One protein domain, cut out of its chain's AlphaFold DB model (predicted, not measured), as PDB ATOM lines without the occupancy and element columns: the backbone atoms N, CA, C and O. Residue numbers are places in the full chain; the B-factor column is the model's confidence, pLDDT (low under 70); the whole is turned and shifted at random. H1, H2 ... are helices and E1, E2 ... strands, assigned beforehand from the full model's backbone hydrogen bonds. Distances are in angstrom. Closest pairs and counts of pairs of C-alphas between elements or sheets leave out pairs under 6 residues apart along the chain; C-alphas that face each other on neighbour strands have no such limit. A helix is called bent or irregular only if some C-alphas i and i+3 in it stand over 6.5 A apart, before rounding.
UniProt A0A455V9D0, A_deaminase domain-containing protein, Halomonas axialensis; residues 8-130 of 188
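This is residues 8 to 130 of the 188 residues of the protein "A_deaminase domain-containing protein" of Halomonas axialensis (UniProt A0A455V9D0). A strongly twisted wall of three parallel strands, E1, E2 and E3, has two pairs of helices over one face: H1 and H3 side by side toward one end of the strands, H4 and H6 side by side toward the other. Short H2 and H5 lie at the sheet's margins, and residues 126 to 127 pair beside E3. The printed part has 123 residues with six named helices and three named strands, in the order H1 E1 H2 H3 E2 H4 H5 E3 H6; the sheet order is E1 E2 E3, and the class is mixed, helices and strands. It is compact, with a radius of gyration of the C-alphas of 14.6 A, and spans 40 by 28 by 28 A.

Start with the sheet: E2, residues 66 to 74, runs 25.3 A from C-alpha 66 at (103.823, 70.233, 132.226). E1 is residues 28 to 33, 16.0 A, and E3 is residues 98 to 102. Find C-alpha 8 at (100.596, 88.133, 141.603), where H1, residues 8 to 23, begins its 22.1 A. H3, residues 45 to 63, is 26.0 A long. H2 is residues 36 to 39, H4 residues 79 to 88, and H5 residues 90 to 95. H6, residues 110 to 122, runs 18.2 A to C-alpha 122 at (81.316, 61.777, 140.697). H5 and H6 are irregular: C-alphas 91 and 94 are 7.8 A apart, C-alphas 112 and 115 8.1 A.

Look first at inner strand E2: E1 is its parallel neighbour at 24 degrees, with N 31 and O 68 2.9 A apart, and E3 at 44 degrees, with N 100 and O 71 2.9 A apart, both within hydrogen-bond range. H1, H3, H4 and H6 on one face make two layers, helices over a sheet. E1, H2 H3, E2 and E2, H4 H5, E3 are strand-helix-strand units, parallel neighbour strands joined through helices, with right-handed crossovers. H3 lies over E2 at a height over the sheet of 8.9 A. H1 touches H3, closest at the C-alphas of Tyr 11 and Gly 51, 4.2 A, at a shallow tilt of 30 degrees, the same way. H6 touches H4 with residues 112 to 116 alone, closest at the C-alphas of Leu 116 and Leu 83, 5.3 A. H2 and H5 only graze the sheet. In H1, H3 and H4 every O i to N i+4 pair is within hydrogen-bond range; H6 has 6 of 9, H5 0 of 2 but 2 of 3 O i to N i+3 pairs, and H2 is too short for an i+4 pair.

The C-alphas farthest apart, of Gln 62 and Asp 107, are 43.3 A apart. The printed part has no cut and no long link. Its mean pLDDT is 96.9, and no printed residue is under 70.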
ATOM      1  N   GLN A   8      99.178  88.031 141.917       98.69
ATOM      2  CA  GLN A   8     100.596  88.133 141.603       98.69
ATOM      3  C   GLN A   8     101.445  87.316 142.579       98.69
ATOM      4  O   GLN A   8     102.355  86.627 142.134       98.69
ATOM      5  N   ASP A   9     101.105  87.303 143.870       98.56
ATOM      6  CA  ASP A   9     101.875  86.561 144.875       98.56
ATOM      7  C   ASP A   9     101.841  85.048 144.610       98.56
ATOM      8  O   ASP A   9     102.853  84.361 144.750       98.56
ATOM      9  N   PHE A  10     100.677  84.514 144.217       98.69
ATOM     10  CA  PHE A  10     100.531  83.097 143.863       98.69
ATOM     11  C   PHE A  10     101.247  82.759 142.560       98.69
ATOM     12  O   PHE A  10     101.881  81.708 142.464       98.69
ATOM     13  N   TYR A  11     101.158  83.650 141.572       98.88
ATOM     14  CA  TYR A  11     101.872  83.486 140.314       98.88
ATOM     15  C   TYR A  11     103.391  83.491 140.521       98.88
ATOM     16  O   TYR A  11     104.060  82.587 140.027       98.88
ATOM     17  N   ASP A  12     103.930  84.464 141.263       98.75
ATOM     18  CA  ASP A  12     105.372  84.605 141.488       98.75
ATOM     19  C   ASP A  12     105.918  83.391 142.240       98.75
ATOM     20  O   ASP A  12     106.896  82.786 141.805       98.75
ATOM     21  N   LEU A  13     105.220  82.956 143.298       98.50
ATOM     22  CA  LEU A  13     105.579  81.752 144.046       98.50
ATOM     23  C   LEU A  13     105.643  80.511 143.142       98.50
ATOM     24  O   LEU A  13     106.620  79.757 143.186       98.50
ATOM     25  N   ALA A  14     104.604  80.285 142.335       98.62
ATOM     26  CA  ALA A  14     104.536  79.123 141.458       98.62
ATOM     27  C   ALA A  14     105.601  79.187 140.352       98.62
ATOM     28  O   ALA A  14     106.310  78.207 140.124       98.62
ATOM     29  N   MET A  15     105.770  80.339 139.697       98.69
ATOM     30  CA  MET A  15     106.748  80.503 138.620       98.69
ATOM     31  C   MET A  15     108.190  80.381 139.101       98.69
ATOM     32  O   MET A  15     109.009  79.800 138.384       98.69
ATOM     33  N   ASP A  16     108.513  80.880 140.293       98.62
ATOM     34  CA  ASP A  16     109.844  80.709 140.874       98.62
ATOM     35  C   ASP A  16     110.150  79.228 141.118       98.62
ATOM     36  O   ASP A  16     111.225  78.741 140.745       98.62
ATOM     37  N   TYR A  17     109.179  78.475 141.648       98.62
ATOM     38  CA  TYR A  17     109.307  77.027 141.795       98.62
ATOM     39  C   TYR A  17     109.451  76.318 140.441       98.62
ATOM     40  O   TYR A  17     110.357  75.502 140.270       98.62
ATOM     41  N   PHE A  18     108.625  76.657 139.449       98.62
ATOM     42  CA  PHE A  18     108.660  76.040 138.121       98.62
ATOM     43  C   PHE A  18     109.977  76.284 137.385       98.62
ATOM     44  O   PHE A  18     110.552  75.348 136.825       98.62
ATOM     45  N   LYS A  19     110.503  77.514 137.421       98.62
ATOM     46  CA  LYS A  19     111.810  77.853 136.833       98.62
ATOM     47  C   LYS A  19     112.927  77.046 137.484       98.62
ATOM     48  O   LYS A  19     113.758  76.471 136.778       98.62
ATOM     49  N   ARG A  20     112.922  76.958 138.818       98.56
ATOM     50  CA  ARG A  20     113.898  76.160 139.561       98.56
ATOM     51  C   ARG A  20     113.798  74.680 139.194       98.56
ATOM     52  O   ARG A  20     114.792  74.112 138.746       98.56
ATOM     53  N   ALA A  21     112.617  74.079 139.307       98.19
ATOM     54  CA  ALA A  21     112.395  72.670 138.989       98.19
ATOM     55  C   ALA A  21     112.830  72.349 137.552       98.19
ATOM     56  O   ALA A  21     113.522  71.362 137.298       98.19
ATOM     57  N   ARG A  22     112.511  73.233 136.600       97.81
ATOM     58  CA  ARG A  22     112.935  73.066 135.211       97.81
ATOM     59  C   ARG A  22     114.452  73.124 135.045       97.81
ATOM     60  O   ARG A  22     114.989  72.350 134.245       97.81
ATOM     61  N   SER A  23     115.132  74.015 135.770       97.94
ATOM     62  CA  SER A  23     116.601  74.114 135.772       97.94
ATOM     63  C   SER A  23     117.274  72.859 136.339       97.94
ATOM     64  O   SER A  23     118.362  72.495 135.903       97.94
ATOM     65  N   GLU A  24     116.578  72.149 137.229       98.12
ATOM     66  CA  GLU A  24     116.996  70.871 137.816       98.12
ATOM     67  C   GLU A  24     116.597  69.657 136.943       98.12
ATOM     68  O   GLU A  24     116.876  68.513 137.293       98.12
ATOM     69  N   GLY A  25     115.987  69.883 135.772       97.69
ATOM     70  CA  GLY A  25     115.660  68.839 134.795       97.69
ATOM     71  C   GLY A  25     114.267  68.218 134.937       97.69
ATOM     72  O   GLY A  25     113.967  67.253 134.232       97.69
ATOM     73  N   VAL A  26     113.402  68.765 135.796       98.31
ATOM     74  CA  VAL A  26     112.012  68.307 135.936       98.31
ATOM     75  C   VAL A  26     111.217  68.616 134.660       98.31
ATOM     76  O   VAL A  26     111.321  69.708 134.101       98.31
ATOM     77  N   LEU A  27     110.422  67.640 134.204       97.75
ATOM     78  CA  LEU A  27     109.583  67.731 132.995       97.75
ATOM     79  C   LEU A  27     108.075  67.766 133.300       97.75
ATOM     80  O   LEU A  27     107.275  68.231 132.480       97.75
ATOM     81  N   HIS A  28     107.681  67.267 134.473       98.19
ATOM     82  CA  HIS A  28     106.300  67.251 134.938       98.19
ATOM     83  C   HIS A  28     106.237  67.504 136.442       98.19
ATOM     84  O   HIS A  28     107.069  66.980 137.182       98.19
ATOM     85  N   ILE A  29     105.249  68.279 136.876       98.38
ATOM     86  CA  ILE A  29     104.962  68.550 138.285       98.38
ATOM     87  C   ILE A  29     103.483  68.290 138.528       98.38
ATOM     88  O   ILE A  29     102.657  68.904 137.869       98.38
ATOM     89  N   ASP A  30     103.154  67.468 139.517       97.81
ATOM     90  CA  ASP A  30     101.812  67.410 140.095       97.81
ATOM     91  C   ASP A  30     101.776  68.344 141.313       97.81
ATOM     92  O   ASP A  30     102.279  68.015 142.388       97.81
ATOM     93  N   MET A  31     101.275  69.567 141.121       97.88
ATOM     94  CA  MET A  31     101.324  70.624 142.130       97.88
ATOM     95  C   MET A  31     100.110  70.549 143.055       97.88
ATOM     96  O   MET A  31      98.973  70.721 142.611       97.88
ATOM     97  N   HIS A  32     100.373  70.362 144.347       97.88
ATOM     98  CA  HIS A  32      99.381  70.501 145.409       97.88
ATOM     99  C   HIS A  32      99.234  71.967 145.833       97.88
ATOM    100  O   HIS A  32     100.220  72.707 145.874       97.88
ATOM    101  N   PHE A  33      98.010  72.381 146.158       98.25
ATOM    102  CA  PHE A  33      97.734  73.674 146.780       98.25
ATOM    103  C   PHE A  33      96.522  73.601 147.717       98.25
ATOM    104  O   PHE A  33      95.553  72.891 147.430       98.25
ATOM    105  N   ASP A  34      96.560  74.411 148.781       97.50
ATOM    106  CA  ASP A  34      95.640  74.298 149.919       97.50
ATOM    107  C   ASP A  34      94.758  75.555 150.013       97.50
ATOM    108  O   ASP A  34      95.063  76.494 150.765       97.50
ATOM    109  N   PRO A  35      93.646  75.641 149.261       96.50
ATOM    110  CA  PRO A  35      92.834  76.855 149.216       96.50
ATOM    111  C   PRO A  35      92.329  77.283 150.601       96.50
ATOM    112  O   PRO A  35      92.304  78.479 150.901       96.50
ATOM    113  N   GLN A  36      92.003  76.335 151.487       97.00
ATOM    114  CA  GLN A  36      91.501  76.613 152.841       97.00
ATOM    115  C   GLN A  36      92.466  77.477 153.670       97.00
ATOM    116  O   GLN A  36      92.028  78.389 154.375       97.00
ATOM    117  N   ALA A  37      93.783  77.280 153.525       95.56
ATOM    118  CA  ALA A  37      94.795  78.074 154.226       95.56
ATOM    119  C   ALA A  37      94.806  79.553 153.790       95.56
ATOM    120  O   ALA A  37      95.386  80.418 154.456       95.56
ATOM    121  N   HIS A  38      94.218  79.872 152.639       97.12
ATOM    122  CA  HIS A  38      94.160  81.220 152.077       97.12
ATOM    123  C   HIS A  38      92.780  81.850 152.279       97.12
ATOM    124  O   HIS A  38      92.703  82.997 152.729       97.12
ATOM    125  N   LEU A  39      91.714  81.071 152.077       96.75
ATOM    126  CA  LEU A  39      90.329  81.474 152.323       96.75
ATOM    127  C   LEU A  39      90.125  81.976 153.757       96.75
ATOM    128  O   LEU A  39      89.574  83.053 153.968       96.75
ATOM    129  N   GLN A  40      90.669  81.268 154.749       94.88
ATOM    130  CA  GLN A  40      90.573  81.666 156.161       94.88
ATOM    131  C   GLN A  40      91.294  82.981 156.483       94.88
ATOM    132  O   GLN A  40      91.032  83.604 157.510       94.88
ATOM    133  N   ARG A  41      92.205  83.424 155.610       95.12
ATOM    134  CA  ARG A  41      92.889  84.722 155.719       95.12
ATOM    135  C   ARG A  41      92.166  85.830 154.944       95.12
ATOM    136  O   ARG A  41      92.689  86.944 154.882       95.12
ATOM    137  N   GLY A  42      91.004  85.532 154.358       96.75
ATOM    138  CA  GLY A  42      90.211  86.448 153.542       96.75
ATOM    139  C   GLY A  42      90.693  86.580 152.097       96.75
ATOM    140  O   GLY A  42      90.346  87.556 151.443       96.75
ATOM    141  N   VAL A  43      91.517  85.650 151.603       98.19
ATOM    142  CA  VAL A  43      91.945  85.633 150.196       98.19
ATOM    143  C   VAL A  43      90.932  84.812 149.394       98.19
ATOM    144  O   VAL A  43      90.802  83.626 149.685       98.19
ATOM    145  N   PRO A  44      90.223  85.389 148.409       98.06
ATOM    146  CA  PRO A  44      89.239  84.659 147.612       98.06
ATOM    147  C   PRO A  44      89.855  83.504 146.810       98.06
ATOM    148  O   PRO A  44      90.983  83.613 146.329       98.06
ATOM    149  N   LEU A  45      89.090  82.426 146.595       98.25
ATOM    150  CA  LEU A  45      89.538  81.282 145.786       98.25
ATOM    151  C   LEU A  45      89.943  81.710 144.370       98.25
ATOM    152  O   LEU A  45      90.940  81.226 143.846       98.25
ATOM    153  N   GLU A  46      89.207  82.653 143.777       98.44
ATOM    154  CA  GLU A  46      89.502  83.198 142.448       98.44
ATOM    155  C   GLU A  46      90.904  83.805 142.349       98.44
ATOM    156  O   GLU A  46      91.575  83.606 141.342       98.44
ATOM    157  N   VAL A  47      91.385  84.464 143.409       98.56
ATOM    158  CA  VAL A  47      92.713  85.089 143.452       98.56
ATOM    159  C   VAL A  47      93.804  84.020 143.460       98.56
ATOM    160  O   VAL A  47      94.793  84.136 142.736       98.56
ATOM    161  N   VAL A  48      93.601  82.954 144.242       98.56
ATOM    162  CA  VAL A  48      94.507  81.795 144.286       98.56
ATOM    163  C   VAL A  48      94.551  81.118 142.916       98.56
ATOM    164  O   VAL A  48      95.621  80.931 142.339       98.56
ATOM    165  N   MET A  49      93.378  80.782 142.374       98.62
ATOM    166  CA  MET A  49      93.257  80.052 141.116       98.62
ATOM    167  C   MET A  49      93.803  80.855 139.937       98.62
ATOM    168  O   MET A  49      94.533  80.293 139.126       98.62
ATOM    169  N   ALA A  50      93.508  82.154 139.846       98.62
ATOM    170  CA  ALA A  50      93.996  83.002 138.761       98.62
ATOM    171  C   ALA A  50      95.532  83.025 138.706       98.62
ATOM    172  O   ALA A  50      96.108  82.800 137.640       98.62
ATOM    173  N   GLY A  51      96.201  83.189 139.853       98.75
ATOM    174  CA  GLY A  51      97.663  83.240 139.907       98.75
ATOM    175  C   GLY A  51      98.311  81.909 139.525       98.75
ATOM    176  O   GLY A  51      99.210  81.869 138.680       98.75
ATOM    177  N   LEU A  52      97.808  80.804 140.086       98.75
ATOM    178  CA  LEU A  52      98.341  79.466 139.814       98.75
ATOM    179  C   LEU A  52      98.090  79.013 138.368       98.75
ATOM    180  O   LEU A  52      98.985  78.455 137.736       98.75
ATOM    181  N   LEU A  53      96.900  79.270 137.817       98.69
ATOM    182  CA  LEU A  53      96.568  78.905 136.435       98.69
ATOM    183  C   LEU A  53      97.392  79.707 135.427       98.69
ATOM    184  O   LEU A  53      97.871  79.138 134.444       98.69
ATOM    185  N   ARG A  54      97.614  81.001 135.694       98.69
ATOM    186  CA  ARG A  54      98.491  81.840 134.873       98.69
ATOM    187  C   ARG A  54      99.923  81.306 134.872       98.69
ATOM    188  O   ARG A  54     100.520  81.179 133.804       98.69
ATOM    189  N   ALA A  55     100.451  80.930 136.039       98.75
ATOM    190  CA  ALA A  55     101.787  80.345 136.156       98.75
ATOM    191  C   ALA A  55     101.890  78.997 135.423       98.75
ATOM    192  O   ALA A  55     102.838  78.768 134.675       98.75
ATOM    193  N   LYS A  56     100.886  78.122 135.574       98.56
ATOM    194  CA  LYS A  56     100.805  76.843 134.849       98.56
ATOM    195  C   LYS A  56     100.850  77.050 133.334       98.56
ATOM    196  O   LYS A  56     101.672  76.434 132.661       98.56
ATOM    197  N   GLN A  57     100.010  77.936 132.800       98.44
ATOM    198  CA  GLN A  57      99.962  78.213 131.362       98.44
ATOM    199  C   GLN A  57     101.307  78.738 130.831       98.44
ATOM    200  O   GLN A  57     101.745  78.381 129.731       98.44
ATOM    201  N   GLU A  58     101.981  79.588 131.603       98.56
ATOM    202  CA  GLU A  58     103.291  80.110 131.230       98.56
ATOM    203  C   GLU A  58     104.385  79.038 131.277       98.56
ATOM    204  O   GLU A  58     105.155  78.913 130.325       98.56
ATOM    205  N   ALA A  59     104.427  78.218 132.328       98.31
ATOM    206  CA  ALA A  59     105.376  77.113 132.434       98.31
ATOM    207  C   ALA A  59     105.229  76.113 131.273       98.31
ATOM    208  O   ALA A  59     106.223  75.721 130.657       98.31
ATOM    209  N   GLU A  60     103.993  75.770 130.908       97.88
ATOM    210  CA  GLU A  60     103.709  74.852 129.802       97.88
ATOM    211  C   GLU A  60     104.135  75.419 128.442       97.88
ATOM    212  O   GLU A  60     104.611  74.678 127.581       97.88
ATOM    213  N   SER A  61     103.997  76.731 128.241       97.62
ATOM    214  CA  SER A  61     104.308  77.376 126.960       97.62
ATOM    215  C   SER A  61     105.770  77.808 126.811       97.62
ATOM    216  O   SER A  61     106.302  77.747 125.701       97.62
ATOM    217  N   GLN A  62     106.423  78.237 127.894       97.69
ATOM    218  CA  GLN A  62     107.768  78.823 127.852       97.69
ATOM    219  C   GLN A  62     108.860  77.894 128.385       97.69
ATOM    220  O   GLN A  62     109.995  77.958 127.912       97.69
ATOM    221  N   LEU A  63     108.544  77.038 129.362       96.75
ATOM    222  CA  LEU A  63     109.533  76.188 130.031       96.75
ATOM    223  C   LEU A  63     109.535  74.742 129.515       96.75
ATOM    224  O   LEU A  63     110.433  73.979 129.876       96.75
ATOM    225  N   ASP A  64     108.567  74.365 128.667       95.31
ATOM    226  CA  ASP A  64     108.299  72.965 128.282       95.31
ATOM    227  C   ASP A  64     108.120  72.076 129.530       95.31
ATOM    228  O   ASP A  64     108.616  70.952 129.607       95.31
ATOM    229  N   LEU A  65     107.457  72.633 130.551       97.88
ATOM    230  CA  LEU A  65     107.186  71.993 131.833       97.88
ATOM    231  C   LEU A  65     105.680  71.799 131.977       97.88
ATOM    232  O   LEU A  65     104.929  72.767 132.049       97.88
ATOM    233  N   SER A  66     105.242  70.547 132.041       98.19
ATOM    234  CA  SER A  66     103.823  70.233 132.226       98.19
ATOM    235  C   SER A  66     103.436  70.253 133.702       98.19
ATOM    236  O   SER A  66     104.195  69.755 134.534       98.19
ATOM    237  N   VAL A  67     102.258  70.787 134.035       98.44
ATOM    238  CA  VAL A  67     101.833  70.933 135.438       98.44
ATOM    239  C   VAL A  67     100.442  70.337 135.647       98.44
ATOM    240  O   VAL A  67      99.479  70.755 135.013       98.44
ATOM    241  N   GLY A  68     100.316  69.350 136.528       98.06
ATOM    242  CA  GLY A  68      99.051  68.877 137.083       98.06
ATOM    243  C   GLY A  68      98.604  69.743 138.264       98.06
ATOM    244  O   GLY A  68      99.441  70.227 139.025       98.06
ATOM    245  N   MET A  69      97.299  69.966 138.410       98.44
ATOM    246  CA  MET A  69      96.710  70.739 139.507       98.44
ATOM    247  C   MET A  69      95.983  69.809 140.480       98.44
ATOM    248  O   MET A  69      94.988  69.181 140.112       98.44
ATOM    249  N   ILE A  70      96.450  69.757 141.726       98.44
ATOM    250  CA  ILE A  70      95.858  68.952 142.796       98.44
ATOM    251  C   ILE A  70      95.355  69.886 143.894       98.44
ATOM    252  O   ILE A  70      96.141  70.512 144.601       98.44
ATOM    253  N   MET A  71      94.034  69.990 144.036       98.44
ATOM    254  CA  MET A  71      93.430  70.772 145.116       98.44
ATOM    255  C   MET A  71      93.411  69.927 146.389       98.44
ATOM    256  O   MET A  71      92.653  68.958 146.469       98.44
ATOM    257  N   ALA A  72      94.258  70.261 147.358       97.94
ATOM    258  CA  ALA A  72      94.374  69.517 148.604       97.94
ATOM    259  C   ALA A  72      93.541  70.152 149.725       97.94
ATOM    260  O   ALA A  72      93.328  71.366 149.774       97.94
ATOM    261  N   PHE A  73      93.006  69.298 150.596       98.12
ATOM    262  CA  PHE A  73      92.128  69.692 151.689       98.12
ATOM    263  C   PHE A  73      92.782  69.418 153.041       98.12
ATOM    264  O   PHE A  73      93.334  68.341 153.280       98.12
ATOM    265  N   LEU A  74      92.649  70.390 153.943       97.38
ATOM    266  CA  LEU A  74      93.277  70.376 155.258       97.38
ATOM    267  C   LEU A  74      92.507  69.437 156.192       97.38
ATOM    268  O   LEU A  74      91.390  69.742 156.619       97.38
ATOM    269  N   ARG A  75      93.088  68.285 156.538       95.69
ATOM    270  CA  ARG A  75      92.370  67.246 157.297       95.69
ATOM    271  C   ARG A  75      92.091  67.598 158.760       95.69
ATOM    272  O   ARG A  75      91.145  67.071 159.352       95.69
ATOM    273  N   ASP A  76      92.879  68.515 159.313       94.38
ATOM    274  CA  ASP A  76      92.711  69.110 160.642       94.38
ATOM    275  C   ASP A  76      91.563  70.133 160.708       94.38
ATOM    276  O   ASP A  76      91.247  70.652 161.779       94.38
ATOM    277  N   ARG A  77      90.879  70.381 159.583       95.44
ATOM    278  CA  ARG A  77      89.667  71.206 159.493       95.44
ATOM    279  C   ARG A  77      88.394  70.366 159.409       95.44
ATOM    280  O   ARG A  77      88.464  69.166 159.131       95.44
ATOM    281  N   PRO A  78      87.214  70.942 159.691       96.56
ATOM    282  CA  PRO A  78      85.937  70.259 159.487       96.56
ATOM    283  C   PRO A  78      85.771  69.756 158.038       96.56
ATOM    284  O   PRO A  78      86.205  70.408 157.090       96.56
ATOM    285  N   ALA A  79      85.187  68.570 157.847       96.12
ATOM    286  CA  ALA A  79      85.070  67.970 156.510       96.12
ATOM    287  C   ALA A  79      83.978  68.604 155.638       96.12
ATOM    288  O   ALA A  79      84.079  68.590 154.412       96.12
ATOM    289  N   ASP A  80      82.958  69.182 156.262       96.94
ATOM    290  CA  ASP A  80      81.957  70.017 155.606       96.94
ATOM    291  C   ASP A  80      82.587  71.278 154.995       96.94
ATOM    292  O   ASP A  80      82.227  71.646 153.878       96.94
ATOM    293  N   GLU A  81      83.585  71.877 155.658       97.31
ATOM    294  CA  GLU A  81      84.377  72.983 155.097       97.31
ATOM    295  C   GLU A  81      85.066  72.554 153.792       97.31
ATOM    296  O   GLU A  81      84.967  73.249 152.781       97.31
ATOM    297  N   ALA A  82      85.711  71.383 153.780       97.62
ATOM    298  CA  ALA A  82      86.382  70.866 152.587       97.62
ATOM    299  C   ALA A  82      85.401  70.628 151.426       97.62
ATOM    300  O   ALA A  82      85.664  71.035 150.293       97.62
ATOM    301  N   LEU A  83      84.241  70.023 151.704       97.81
ATOM    302  CA  LEU A  83      83.210  69.807 150.688       97.81
ATOM    303  C   LEU A  83      82.659  71.136 150.151       97.81
ATOM    304  O   LEU A  83      82.496  71.288 148.943       97.81
ATOM    305  N   HIS A  84      82.427  72.117 151.025       98.12
ATOM    306  CA  HIS A  84      81.979  73.442 150.612       98.12
ATOM    307  C   HIS A  84      82.984  74.118 149.672       98.12
ATOM    308  O   HIS A  84      82.593  74.663 148.641       98.12
ATOM    309  N   VAL A  85      84.279  74.035 149.983       98.19
ATOM    310  CA  VAL A  85      85.342  74.585 149.129       98.19
ATOM    311  C   VAL A  85      85.432  73.848 147.790       98.19
ATOM    312  O   VAL A  85      85.609  74.497 146.759       98.19
ATOM    313  N   LEU A  86      85.239  72.522 147.763       98.31
ATOM    314  CA  LEU A  86      85.164  71.772 146.505       98.31
ATOM    315  C   LEU A  86      84.011  72.265 145.617       98.31
ATOM    316  O   LEU A  86      84.202  72.421 144.411       98.31
ATOM    317  N   GLU A  87      82.838  72.546 146.187       98.25
ATOM    318  CA  GLU A  87      81.701  73.081 145.424       98.25
ATOM    319  C   GLU A  87      81.923  74.534 144.976       98.25
ATOM    320  O   GLU A  87      81.582  74.888 143.849       98.25
ATOM    321  N   GLN A  88      82.569  75.373 145.795       97.94
ATOM    322  CA  GLN A  88      83.003  76.711 145.363       97.94
ATOM    323  C   GLN A  88      83.972  76.646 144.173       97.94
ATOM    324  O   GLN A  88      83.995  77.551 143.338       97.94
ATOM    325  N   ALA A  89      84.745  75.563 144.062       98.06
ATOM    326  CA  ALA A  89      85.660  75.328 142.955       98.06
ATOM    327  C   ALA A  89      84.976  74.846 141.660       98.06
ATOM    328  O   ALA A  89      85.681  74.547 140.693       98.06
ATOM    329  N   ALA A  90      83.637  74.809 141.588       98.19
ATOM    330  CA  ALA A  90      82.892  74.383 140.398       98.19
ATOM    331  C   ALA A  90      83.340  75.021 139.069       98.19
ATOM    332  O   ALA A  90      83.479  74.287 138.083       98.19
ATOM    333  N   PRO A  91      83.655  76.333 139.001       98.38
ATOM    334  CA  PRO A  91      84.181  76.946 137.778       98.38
ATOM    335  C   PRO A  91      85.523  76.360 137.311       98.38
ATOM    336  O   PRO A  91      85.869  76.463 136.135       98.38
ATOM    337  N   TYR A  92      86.271  75.733 138.220       98.19
ATOM    338  CA  TYR A  92      87.634  75.261 138.009       98.19
ATOM    339  C   TYR A  92      87.763  73.741 137.929       98.19
ATOM    340  O   TYR A  92      88.852  73.266 137.630       98.19
ATOM    341  N   TRP A  93      86.701  72.954 138.142       98.00
ATOM    342  CA  TRP A  93      86.799  71.485 138.174       98.00
ATOM    343  C   TRP A  93      87.490  70.884 136.947       98.00
ATOM    344  O   TRP A  93      88.289  69.968 137.081       98.00
ATOM    345  N   LYS A  94      87.251  71.436 135.750       97.25
ATOM    346  CA  LYS A  94      87.896  70.973 134.503       97.25
ATOM    347  C   LYS A  94      89.395  71.278 134.420       97.25
ATOM    348  O   LYS A  94      90.062  70.778 133.521       97.25
ATOM    349  N   MET A  95      89.893  72.150 135.289       97.62
ATOM    350  CA  MET A  95      91.296  72.553 135.370       97.62
ATOM    351  C   MET A  95      92.058  71.771 136.446       97.62
ATOM    352  O   MET A  95      93.282  71.877 136.500       97.62
ATOM    353  N   LEU A  96      91.342  71.020 137.291       98.00
ATOM    354  CA  LEU A  96      91.909  70.156 138.320       98.00
ATOM    355  C   LEU A  96      92.132  68.754 137.755       98.00
ATOM    356  O   LEU A  96      91.268  68.195 137.081       98.00
ATOM    357  N   ASP A  97      93.285  68.177 138.070       98.06
ATOM    358  CA  ASP A  97      93.633  66.803 137.717       98.06
ATOM    359  C   ASP A  97      93.255  65.836 138.858       98.06
ATOM    360  O   ASP A  97      92.849  64.695 138.615       98.06
ATOM    361  N   ALA A  98      93.346  66.297 140.112       98.12
ATOM    362  CA  ALA A  98      93.022  65.507 141.295       98.12
ATOM    363  C   ALA A  98      92.566  66.363 142.490       98.12
ATOM    364  O   ALA A  98      92.724  67.586 142.506       98.12
ATOM    365  N   ILE A  99      92.061  65.685 143.522       98.38
ATOM    366  CA  ILE A  99      91.988  66.209 144.888       98.38
ATOM    367  C   ILE A  99      92.996  65.506 145.803       98.38
ATOM    368  O   ILE A  99      93.306  64.328 145.598       98.38
ATOM    369  N   GLY A 100      93.466  66.232 146.817       96.88
ATOM    370  CA  GLY A 100      94.381  65.768 147.858       96.88
ATOM    371  C   GLY A 100      93.772  65.836 149.263       96.88
ATOM    372  O   GLY A 100      92.804  66.556 149.491       96.88
ATOM    373  N   LEU A 101      94.368  65.131 150.224       96.94
ATOM    374  CA  LEU A 101      94.108  65.320 151.655       96.94
ATOM    375  C   LEU A 101      95.446  65.326 152.399       96.94
ATOM    376  O   LEU A 101      96.203  64.358 152.293       96.94
ATOM    377  N   ASP A 102      95.726  66.388 153.140       95.75
ATOM    378  CA  ASP A 102      97.000  66.627 153.826       95.75
ATOM    379  C   ASP A 102      96.778  67.306 155.187       95.75
ATOM    380  O   ASP A 102      95.680  67.235 155.737       95.75
ATOM    381  N   SER A 103      97.820  67.927 155.753       93.06
ATOM    382  CA  SER A 103      97.859  68.482 157.113       93.06
ATOM    383  C   SER A 103      97.898  67.404 158.213       93.06
ATOM    384  O   SER A 103      98.240  66.247 157.961       93.06
ATOM    385  N   ALA A 104      97.638  67.785 159.469       90.44
ATOM    386  CA  ALA A 104      97.896  66.957 160.646       90.44
ATOM    387  C   ALA A 104      97.118  65.630 160.619       90.44
ATOM    388  O   ALA A 104      95.913  65.596 160.844       90.44
ATOM    389  N   GLU A 105      97.822  64.521 160.373       88.12
ATOM    390  CA  GLU A 105      97.213  63.194 160.220       88.12
ATOM    391  C   GLU A 105      96.693  62.596 161.530       88.12
ATOM    392  O   GLU A 105      95.624  61.979 161.552       88.12
ATOM    393  N   ARG A 106      97.443  62.776 162.623       85.75
ATOM    394  CA  ARG A 106      97.042  62.289 163.945       85.75
ATOM    395  C   ARG A 106      95.692  62.908 164.325       85.75
ATOM    396  O   ARG A 106      95.491  64.106 164.153       85.75
ATOM    397  N   ASP A 107      94.785  62.063 164.809       88.19
ATOM    398  CA  ASP A 107      93.415  62.404 165.221       88.19
ATOM    399  C   ASP A 107      92.496  62.947 164.109       88.19
ATOM    400  O   ASP A 107      91.357  63.325 164.371       88.19
ATOM    401  N   ASN A 108      92.936  62.915 162.845       89.94
ATOM    402  CA  ASN A 108      92.145  63.348 161.692       89.94
ATOM    403  C   ASN A 108      92.057  62.231 160.646       89.94
ATOM    404  O   ASN A 108      92.692  62.318 159.594       89.94
ATOM    405  N   PRO A 109      91.312  61.151 160.918       90.00
ATOM    406  CA  PRO A 109      91.257  59.975 160.052       90.00
ATOM    407  C   PRO A 109      90.660  60.292 158.663       90.00
ATOM    408  O   PRO A 109      89.786  61.160 158.559       90.00
ATOM    409  N   PRO A 110      91.102  59.619 157.580       88.88
ATOM    410  CA  PRO A 110      90.584  59.862 156.228       88.88
ATOM    411  C   PRO A 110      89.079  59.565 156.098       88.88
ATOM    412  O   PRO A 110      88.400  60.180 155.275       88.88
ATOM    413  N   GLU A 111      88.526  58.692 156.945       92.00
ATOM    414  CA  GLU A 111      87.107  58.330 157.007       92.00
ATOM    415  C   GLU A 111      86.198  59.547 157.235       92.00
ATOM    416  O   GLU A 111      85.060  59.564 156.763       92.00
ATOM    417  N   LYS A 112      86.711  60.592 157.892       93.19
ATOM    418  CA  LYS A 112      86.026  61.876 158.094       93.19
ATOM    419  C   LYS A 112      85.680  62.571 156.768       93.19
ATOM    420  O   LYS A 112      84.718  63.328 156.704       93.19
ATOM    421  N   PHE A 113      86.432  62.293 155.701       96.50
ATOM    422  CA  PHE A 113      86.330  62.953 154.395       96.50
ATOM    423  C   PHE A 113      85.673  62.073 153.319       96.50
ATOM    424  O   PHE A 113      85.738  62.390 152.134       96.50
ATOM    425  N   GLN A 114      84.988  60.985 153.691       96.12
ATOM    426  CA  GLN A 114      84.348  60.077 152.725       96.12
ATOM    427  C   GLN A 114      83.422  60.792 151.729       96.12
ATOM    428  O   GLN A 114      83.488  60.512 150.532       96.12
ATOM    429  N   ALA A 115      82.608  61.746 152.193       96.94
ATOM    430  CA  ALA A 115      81.701  62.508 151.333       96.94
ATOM    431  C   ALA A 115      82.449  63.339 150.276       96.94
ATOM    432  O   ALA A 115      82.061  63.351 149.110       96.94
ATOM    433  N   LEU A 116      83.565  63.967 150.657       97.75
ATOM    434  CA  LEU A 116      84.437  64.713 149.747       97.75
ATOM    435  C   LEU A 116      85.019  63.796 148.658       97.75
ATOM    436  O   LEU A 116      84.965  64.113 147.471       97.75
ATOM    437  N   PHE A 117      85.533  62.628 149.049       96.31
ATOM    438  CA  PHE A 117      86.112  61.662 148.112       96.31
ATOM    439  C   PHE A 117      85.062  61.008 147.206       96.31
ATOM    440  O   PHE A 117      85.354  60.705 146.046       96.31
ATOM    441  N   ALA A 118      83.847  60.785 147.709       97.56
ATOM    442  CA  ALA A 118      82.723  60.329 146.903       97.56
ATOM    443  C   ALA A 118      82.338  61.395 145.869       97.56
ATOM    444  O   ALA A 118      82.263  61.092 144.679       97.56
ATOM    445  N   ARG A 119      82.224  62.656 146.297       97.50
ATOM    446  CA  ARG A 119      81.911  63.773 145.409       97.50
ATOM    447  C   ARG A 119      82.964  63.967 144.320       97.50
ATOM    448  O   ARG A 119      82.629  64.051 143.143       97.50
ATOM    449  N   ALA A 120      84.248  63.935 144.669       96.81
ATOM    450  CA  ALA A 120      85.329  64.013 143.687       96.81
ATOM    451  C   ALA A 120      85.290  62.865 142.662       96.81
ATOM    452  O   ALA A 120      85.593  63.073 141.488       96.81
ATOM    453  N   LYS A 121      84.863  61.661 143.075       96.88
ATOM    454  CA  LYS A 121      84.661  60.527 142.163       96.88
ATOM    455  C   LYS A 121      83.538  60.799 141.158       96.88
ATOM    456  O   LYS A 121      83.709  60.473 139.987       96.88
ATOM    457  N   GLU A 122      82.421  61.382 141.590       97.88
ATOM    458  CA  GLU A 122      81.316  61.777 140.697       97.88
ATOM    459  C   GLU A 122      81.760  62.812 139.660       97.88
ATOM    460  O   GLU A 122      81.344  62.753 138.505       97.88
ATOM    461  N   LEU A 123      82.648  63.726 140.062       96.25
ATOM    462  CA  LEU A 123      83.244  64.741 139.190       96.25
ATOM    463  C   LEU A 123      84.321  64.180 138.244       96.25
ATOM    464  O   LEU A 123      84.806  64.899 137.374       96.25
ATOM    465  N   GLY A 124      84.702  62.908 138.398       96.50
ATOM    466  CA  GLY A 124      85.747  62.265 137.600       96.50
ATOM    467  C   GLY A 124      87.175  62.666 137.985       96.50
ATOM    468  O   GLY A 124      88.099  62.391 137.223       96.50
ATOM    469  N   LEU A 125      87.370  63.288 139.151       96.25
ATOM    470  CA  LEU A 125      88.683  63.699 139.642       96.25
ATOM    471  C   LEU A 125      89.446  62.511 140.246       96.25
ATOM    472  O   LEU A 125      88.881  61.644 140.932       96.25
ATOM    473  N   VAL A 126      90.761  62.488 140.020       97.00
ATOM    474  CA  VAL A 126      91.662  61.565 140.722       97.00
ATOM    475  C   VAL A 126      91.692  61.942 142.206       97.00
ATOM    476  O   VAL A 126      91.454  63.086 142.583       97.00
ATOM    477  N   ARG A 127      91.917  60.958 143.073       96.00
ATOM    478  CA  ARG A 127      91.855  61.124 144.527       96.00
ATOM    479  C   ARG A 127      93.134  60.574 145.134       96.00
ATOM    480  O   ARG A 127      93.393  59.380 145.003       96.00
ATOM    481  N   VAL A 128      93.910  61.442 145.770       94.62
ATOM    482  CA  VAL A 128      95.160  61.113 146.469       94.62
ATOM    483  C   VAL A 128      95.095  61.642 147.899       94.62
ATOM    484  O   VAL A 128      94.301  62.533 148.191       94.62
ATOM    485  N   ALA A 129      95.885  61.087 148.814       91.62
ATOM    486  CA  ALA A 129      95.946  61.584 150.185       91.62
ATOM    487  C   ALA A 129      97.215  61.113 150.907       91.62
ATOM    488  O   ALA A 129      97.762  60.054 150.591       91.62
ATOM    489  N   HIS A 130      97.662  61.909 151.879       87.94
ATOM    490  CA  HIS A 130      98.737  61.545 152.796       87.94
ATOM    491  C   HIS A 130      98.259  60.458 153.761       87.94
ATOM    492  O   HIS A 130      97.171  60.552 154.345       87.94
TER     493      HIS A 130